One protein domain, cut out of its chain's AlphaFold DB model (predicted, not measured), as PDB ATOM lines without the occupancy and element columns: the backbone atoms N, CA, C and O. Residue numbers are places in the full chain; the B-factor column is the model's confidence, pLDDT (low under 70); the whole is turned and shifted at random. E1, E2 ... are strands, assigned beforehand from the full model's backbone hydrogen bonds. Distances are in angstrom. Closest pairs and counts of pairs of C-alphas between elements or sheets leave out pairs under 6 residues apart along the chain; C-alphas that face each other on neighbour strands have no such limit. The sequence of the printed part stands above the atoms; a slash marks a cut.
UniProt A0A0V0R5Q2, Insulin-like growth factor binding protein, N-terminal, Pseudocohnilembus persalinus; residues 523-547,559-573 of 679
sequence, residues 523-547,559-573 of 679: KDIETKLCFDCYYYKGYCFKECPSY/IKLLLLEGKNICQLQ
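What this domain is: This is residues 523 to 547 and 559 to 573 of the 679 residues of the protein "Insulin-like growth factor binding protein, N-terminal" of Pseudocohnilembus persalinus (UniProt A0A0V0R5Q2). Two strand hairpins, the short E2 and E3 and the long E4 and E5, stand side by side and make one small twisted sheet, while the chain before them reaches away through E1 to a free loop, of which residues 525 to 530 stick out. The printed part has 40 residues, with no named helix and five named strands, E1 to E5 along the chain, and its class is all strand. The sheet's order is E3, E2, E5, E4, and it is mixed. The whole is only just loose, close to compact, with a radius of gyration of the C-alphas of 11.1 A, and it is flat, spanning 34 by 25 by 13 A.

How they stand to each other: Begin at Lys 523 and go through the free residues 525 to 530 into E1, residues 530 to 532, which pairs with no named strand. It runs on into E2, residues 534 to 536, across a break of one residue, at 65 degrees, and the two meet only through their link. A tight link then leads to E3, residues 539 to 541, which makes a hairpin with E2, antiparallel at 139 degrees; look there for N 534 and O 541, 2.9 A apart and within hydrogen-bond range. E1 and E3 are only just apart, their closest C-alphas 8.4 A from each other. Past the cut, E4, residues 559 to 564, and E5, residues 567 to 572, form the other hairpin, antiparallel at 147 degrees, with N 562 and O 569 within hydrogen-bond range at 2.9 A. E5 is also the parallel neighbour of E2, at 38 degrees; C-alphas 535 and 569 face each other at 4.8 A, and N 535 and O 568 are within hydrogen-bond range at 2.9 A. E3 and E4 are the edge strands, and they are apart. From edge to edge the strands' lines turn by 104 degrees.

Where its parts are: Find C-alpha 530 at (-24.849, -4.212, -48.510), where E1 begins; it ends at residue 532. E2, from Tyr 534 to Tyr 536, and E3, from Tyr 539 to Phe 541, have three residues each. E4 starts at C-alpha 559, at (-29.185, -1.390, -23.892), and runs 14.9 A to Leu 564. E5 runs 16.0 A from Lys 567 to C-alpha 572, at (-33.778, -1.823, -23.423).

The domain as a whole: The two C-alphas farthest apart are those of Thr 527 and Gln 573, at 34.6 A. Residues 548 to 558 are not printed, and C-alphas 547 and 559 are 8.5 A apart across this cut, which lies in the link from E3 to E4. Of the links that are printed whole, E1 to E2, E2 to E3 and E4 to E5 are tight. The mean pLDDT of the printed part is 75.9; look for values under 70 at residues 525 to 526, 529, 546 to 547 and 573 of this model.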
ATOM      1  N   LYS A 523     -29.272  -2.498 -48.207       73.31
ATOM      2  CA  LYS A 523     -28.509  -1.822 -49.257       73.31
ATOM      3  C   LYS A 523     -28.428  -0.336 -48.917       73.31
ATOM      4  O   LYS A 523     -29.452   0.337 -48.837       73.31
ATOM      5  N   ASP A 524     -27.217   0.147 -48.692       74.12
ATOM      6  CA  ASP A 524     -26.906   1.550 -48.453       74.12
ATOM      7  C   ASP A 524     -27.314   2.398 -49.673       74.12
ATOM      8  O   ASP A 524     -27.018   2.038 -50.813       74.12
ATOM      9  N   ILE A 525     -28.047   3.489 -49.439       68.50
ATOM     10  CA  ILE A 525     -28.736   4.236 -50.506       68.50
ATOM     11  C   ILE A 525     -27.741   4.990 -51.402       68.50
ATOM     12  O   ILE A 525     -27.936   5.049 -52.618       68.50
ATOM     13  N   GLU A 526     -26.664   5.523 -50.822       64.31
ATOM     14  CA  GLU A 526     -25.668   6.329 -51.535       64.31
ATOM     15  C   GLU A 526     -24.619   5.445 -52.221       64.31
ATOM     16  O   GLU A 526     -24.345   5.598 -53.412       64.31
ATOM     17  N   THR A 527     -24.061   4.472 -51.492       71.88
ATOM     18  CA  THR A 527     -22.966   3.616 -51.988       71.88
ATOM     19  C   THR A 527     -23.442   2.376 -52.748       71.88
ATOM     20  O   THR A 527     -22.651   1.741 -53.445       71.88
ATOM     21  N   LYS A 528     -24.727   2.008 -52.625       70.12
ATOM     22  CA  LYS A 528     -25.343   0.784 -53.184       70.12
ATOM     23  C   LYS A 528     -24.710  -0.535 -52.704       70.12
ATOM     24  O   LYS A 528     -24.982  -1.585 -53.293       70.12
ATOM     25  N   LEU A 529     -23.922  -0.508 -51.627       69.75
ATOM     26  CA  LEU A 529     -23.327  -1.685 -50.983       69.75
ATOM     27  C   LEU A 529     -24.248  -2.264 -49.895       69.75
ATOM     28  O   LEU A 529     -25.089  -1.561 -49.345       69.75
ATOM     29  N   CYS A 530     -24.096  -3.550 -49.581       74.88
ATOM     30  CA  CYS A 530     -24.849  -4.212 -48.510       74.88
ATOM     31  C   CYS A 530     -24.110  -4.091 -47.163       74.88
ATOM     32  O   CYS A 530     -22.903  -4.327 -47.121       74.88
ATOM     33  N   PHE A 531     -24.819  -3.786 -46.071       79.56
ATOM     34  CA  PHE A 531     -24.278  -3.749 -44.701       79.56
ATOM     35  C   PHE A 531     -25.185  -4.506 -43.716       79.56
ATOM     36  O   PHE A 531     -26.393  -4.593 -43.937       79.56
ATOM     37  N   ASP A 532     -24.613  -5.058 -42.642       82.50
ATOM     38  CA  ASP A 532     -25.344  -5.855 -41.644       82.50
ATOM     39  C   ASP A 532     -26.228  -4.985 -40.733       82.50
ATOM     40  O   ASP A 532     -25.799  -3.944 -40.237       82.50
ATOM     41  N   CYS A 533     -27.471  -5.417 -40.501       81.38
ATOM     42  CA  CYS A 533     -28.468  -4.640 -39.761       81.38
ATOM     43  C   CYS A 533     -28.500  -4.918 -38.251       81.38
ATOM     44  O   CYS A 533     -28.709  -6.056 -37.821       81.38
ATOM     45  N   TYR A 534     -28.454  -3.846 -37.456       84.25
ATOM     46  CA  TYR A 534     -28.825  -3.830 -36.039       84.25
ATOM     47  C   TYR A 534     -30.241  -3.265 -35.894       84.25
ATOM     48  O   TYR A 534     -30.492  -2.114 -36.251       84.25
ATOM     49  N   TYR A 535     -31.179  -4.066 -35.391       76.81
ATOM     50  CA  TYR A 535     -32.590  -3.690 -35.324       76.81
ATOM     51  C   TYR A 535     -32.965  -3.064 -33.976       76.81
ATOM     52  O   TYR A 535     -32.793  -3.674 -32.916       76.81
ATOM     53  N   TYR A 536     -33.554  -1.867 -34.021       80.12
ATOM     54  CA  TYR A 536     -34.111  -1.165 -32.862       80.12
ATOM     55  C   TYR A 536     -35.446  -0.503 -33.232       80.12
ATOM     56  O   TYR A 536     -35.547   0.211 -34.227       80.12
ATOM     57  N   LYS A 537     -36.501  -0.775 -32.447       79.12
ATOM     58  CA  LYS A 537     -37.890  -0.323 -32.705       79.12
ATOM     59  C   LYS A 537     -38.406  -0.587 -34.140       79.12
ATOM     60  O   LYS A 537     -39.221   0.171 -34.648       79.12
ATOM     61  N   GLY A 538     -37.935  -1.656 -34.789       76.19
ATOM     62  CA  GLY A 538     -38.312  -2.032 -36.162       76.19
ATOM     63  C   GLY A 538     -37.447  -1.421 -37.274       76.19
ATOM     64  O   GLY A 538     -37.524  -1.882 -38.408       76.19
ATOM     65  N   TYR A 539     -36.579  -0.456 -36.959       73.19
ATOM     66  CA  TYR A 539     -35.658   0.166 -37.913       73.19
ATOM     67  C   TYR A 539     -34.279  -0.505 -37.860       73.19
ATOM     68  O   TYR A 539     -33.848  -0.952 -36.795       73.19
ATOM     69  N   CYS A 540     -33.597  -0.575 -39.006       79.88
ATOM     70  CA  CYS A 540     -32.219  -1.052 -39.122       79.88
ATOM     71  C   CYS A 540     -31.229   0.117 -39.017       79.88
ATOM     72  O   CYS A 540     -31.422   1.163 -39.635       79.88
ATOM     73  N   PHE A 541     -30.154  -0.093 -38.262       81.69
ATOM     74  CA  PHE A 541     -29.031   0.825 -38.099       81.69
ATOM     75  C   PHE A 541     -27.705   0.083 -38.338       81.69
ATOM     76  O   PHE A 541     -27.650  -1.144 -38.233       81.69
ATOM     77  N   LYS A 542     -26.631   0.826 -38.642       81.44
ATOM     78  CA  LYS A 542     -25.269   0.270 -38.795       81.44
ATOM     79  C   LYS A 542     -24.647  -0.162 -37.459       81.44
ATOM     80  O   LYS A 542     -23.812  -1.053 -37.451       81.44
ATOM     81  N   GLU A 543     -25.089   0.432 -36.350       83.50
ATOM     82  CA  GLU A 543     -24.708   0.106 -34.968       83.50
ATOM     83  C   GLU A 543     -25.926   0.326 -34.044       83.50
ATOM     84  O   GLU A 543     -26.869   1.025 -34.422       83.50
ATOM     85  N   CYS A 544     -25.944  -0.246 -32.832       80.44
ATOM     86  CA  CYS A 544     -27.006   0.058 -31.860       80.44
ATOM     87  C   CYS A 544     -26.878   1.510 -31.353       80.44
ATOM     88  O   CYS A 544     -25.812   1.861 -30.847       80.44
ATOM     89  N   PRO A 545     -27.938   2.341 -31.405       78.19
ATOM     90  CA  PRO A 545     -27.843   3.745 -31.011       78.19
ATOM     91  C   PRO A 545     -27.578   3.914 -29.507       78.19
ATOM     92  O   PRO A 545     -28.336   3.418 -28.668       78.19
ATOM     93  N   SER A 546     -26.520   4.654 -29.168       68.19
ATOM     94  CA  SER A 546     -26.212   5.093 -27.805       68.19
ATOM     95  C   SER A 546     -27.196   6.165 -27.334       68.19
ATOM     96  O   SER A 546     -27.485   7.114 -28.060       68.19
ATOM     97  N   TYR A 547     -27.705   6.031 -26.109       66.44
ATOM     98  CA  TYR A 547     -28.686   6.959 -25.543       66.44
ATOM     99  C   TYR A 547     -27.975   8.088 -24.779       66.44
ATOM    100  O   TYR A 547     -27.548   7.890 -23.640       66.44
ATOM    101  N   ILE A 559     -28.837  -0.760 -22.618       70.25
ATOM    102  CA  ILE A 559     -29.185  -1.390 -23.892       70.25
ATOM    103  C   ILE A 559     -28.287  -2.615 -24.026       70.25
ATOM    104  O   ILE A 559     -27.064  -2.487 -24.063       70.25
ATOM    105  N   LYS A 560     -28.888  -3.803 -24.112       75.56
ATOM    106  CA  LYS A 560     -28.151  -5.049 -24.326       75.56
ATOM    107  C   LYS A 560     -28.409  -5.564 -25.736       75.56
ATOM    108  O   LYS A 560     -29.560  -5.665 -26.162       75.56
ATOM    109  N   LEU A 561     -27.333  -5.898 -26.447       75.88
ATOM    110  CA  LEU A 561     -27.421  -6.615 -27.714       75.88
ATOM    111  C   LEU A 561     -27.874  -8.053 -27.440       75.88
ATOM    112  O   LEU A 561     -27.289  -8.745 -26.601       75.88
ATOM    113  N   LEU A 562     -28.905  -8.497 -28.151       78.12
ATOM    114  CA  LEU A 562     -29.404  -9.866 -28.122       78.12
ATOM    115  C   LEU A 562     -29.425 -10.420 -29.546       78.12
ATOM    116  O   LEU A 562     -29.943  -9.782 -30.461       78.12
ATOM    117  N   LEU A 563     -28.863 -11.616 -29.715       76.38
ATOM    118  CA  LEU A 563     -28.943 -12.371 -30.960       76.38
ATOM    119  C   LEU A 563     -30.174 -13.281 -30.886       76.38
ATOM    120  O   LEU A 563     -30.178 -14.262 -30.143       76.38
ATOM    121  N   LEU A 564     -31.219 -12.943 -31.638       72.38
ATOM    122  CA  LEU A 564     -32.471 -13.700 -31.713       72.38
ATOM    123  C   LEU A 564     -32.693 -14.120 -33.164       72.38
ATOM    124  O   LEU A 564     -32.653 -13.280 -34.056       72.38
ATOM    125  N   GLU A 565     -32.864 -15.423 -33.404       75.56
ATOM    126  CA  GLU A 565     -33.087 -15.995 -34.748       75.56
ATOM    127  C   GLU A 565     -32.028 -15.568 -35.793       75.56
ATOM    128  O   GLU A 565     -32.306 -15.405 -36.979       75.56
ATOM    129  N   GLY A 566     -30.786 -15.351 -35.342       71.56
ATOM    130  CA  GLY A 566     -29.678 -14.881 -36.180       71.56
ATOM    131  C   GLY A 566     -29.694 -13.381 -36.508       71.56
ATOM    132  O   GLY A 566     -28.860 -12.940 -37.297       71.56
ATOM    133  N   LYS A 567     -30.602 -12.591 -35.919       75.94
ATOM    134  CA  LYS A 567     -30.675 -11.128 -36.058       75.94
ATOM    135  C   LYS A 567     -30.108 -10.421 -34.830       75.94
ATOM    136  O   LYS A 567     -30.379 -10.810 -33.694       75.94
ATOM    137  N   ASN A 568     -29.372  -9.340 -35.075       79.56
ATOM    138  CA  ASN A 568     -28.884  -8.426 -34.047       79.56
ATOM    139  C   ASN A 568     -30.025  -7.499 -33.603       79.56
ATOM    140  O   ASN A 568     -30.463  -6.653 -34.385       79.56
ATOM    141  N   ILE A 569     -30.504  -7.639 -32.365       81.94
ATOM    142  CA  ILE A 569     -31.574  -6.802 -31.803       81.94
ATOM    143  C   ILE A 569     -31.044  -6.023 -30.595       81.94
ATOM    144  O   ILE A 569     -30.487  -6.597 -29.658       81.94
ATOM    145  N   CYS A 570     -31.241  -4.705 -30.599       82.56
ATOM    146  CA  CYS A 570     -30.911  -3.831 -29.476       82.56
ATOM    147  C   CYS A 570     -32.129  -3.756 -28.534       82.56
ATOM    148  O   CYS A 570     -33.165  -3.216 -28.931       82.56
ATOM    149  N   GLN A 571     -32.047  -4.267 -27.297       80.12
ATOM    150  CA  GLN A 571     -33.176  -4.225 -26.350       80.12
ATOM    151  C   GLN A 571     -32.853  -3.431 -25.075       80.12
ATOM    152  O   GLN A 571     -31.848  -3.668 -24.406       80.12
ATOM    153  N   LEU A 572     -33.756  -2.512 -24.715       76.00
ATOM    154  CA  LEU A 572     -33.778  -1.823 -23.423       76.00
ATOM    155  C   LEU A 572     -34.304  -2.766 -22.335       76.00
ATOM    156  O   LEU A 572     -35.435  -3.247 -22.440       76.00
ATOM    157  N   GLN A 573     -33.537  -2.983 -21.263       66.06
ATOM    158  CA  GLN A 573     -34.056  -3.683 -20.082       66.06
ATOM    159  C   GLN A 573     -34.690  -2.707 -19.081       66.06
ATOM    160  O   GLN A 573     -34.139  -1.652 -18.767       66.06
TER     161      GLN A 573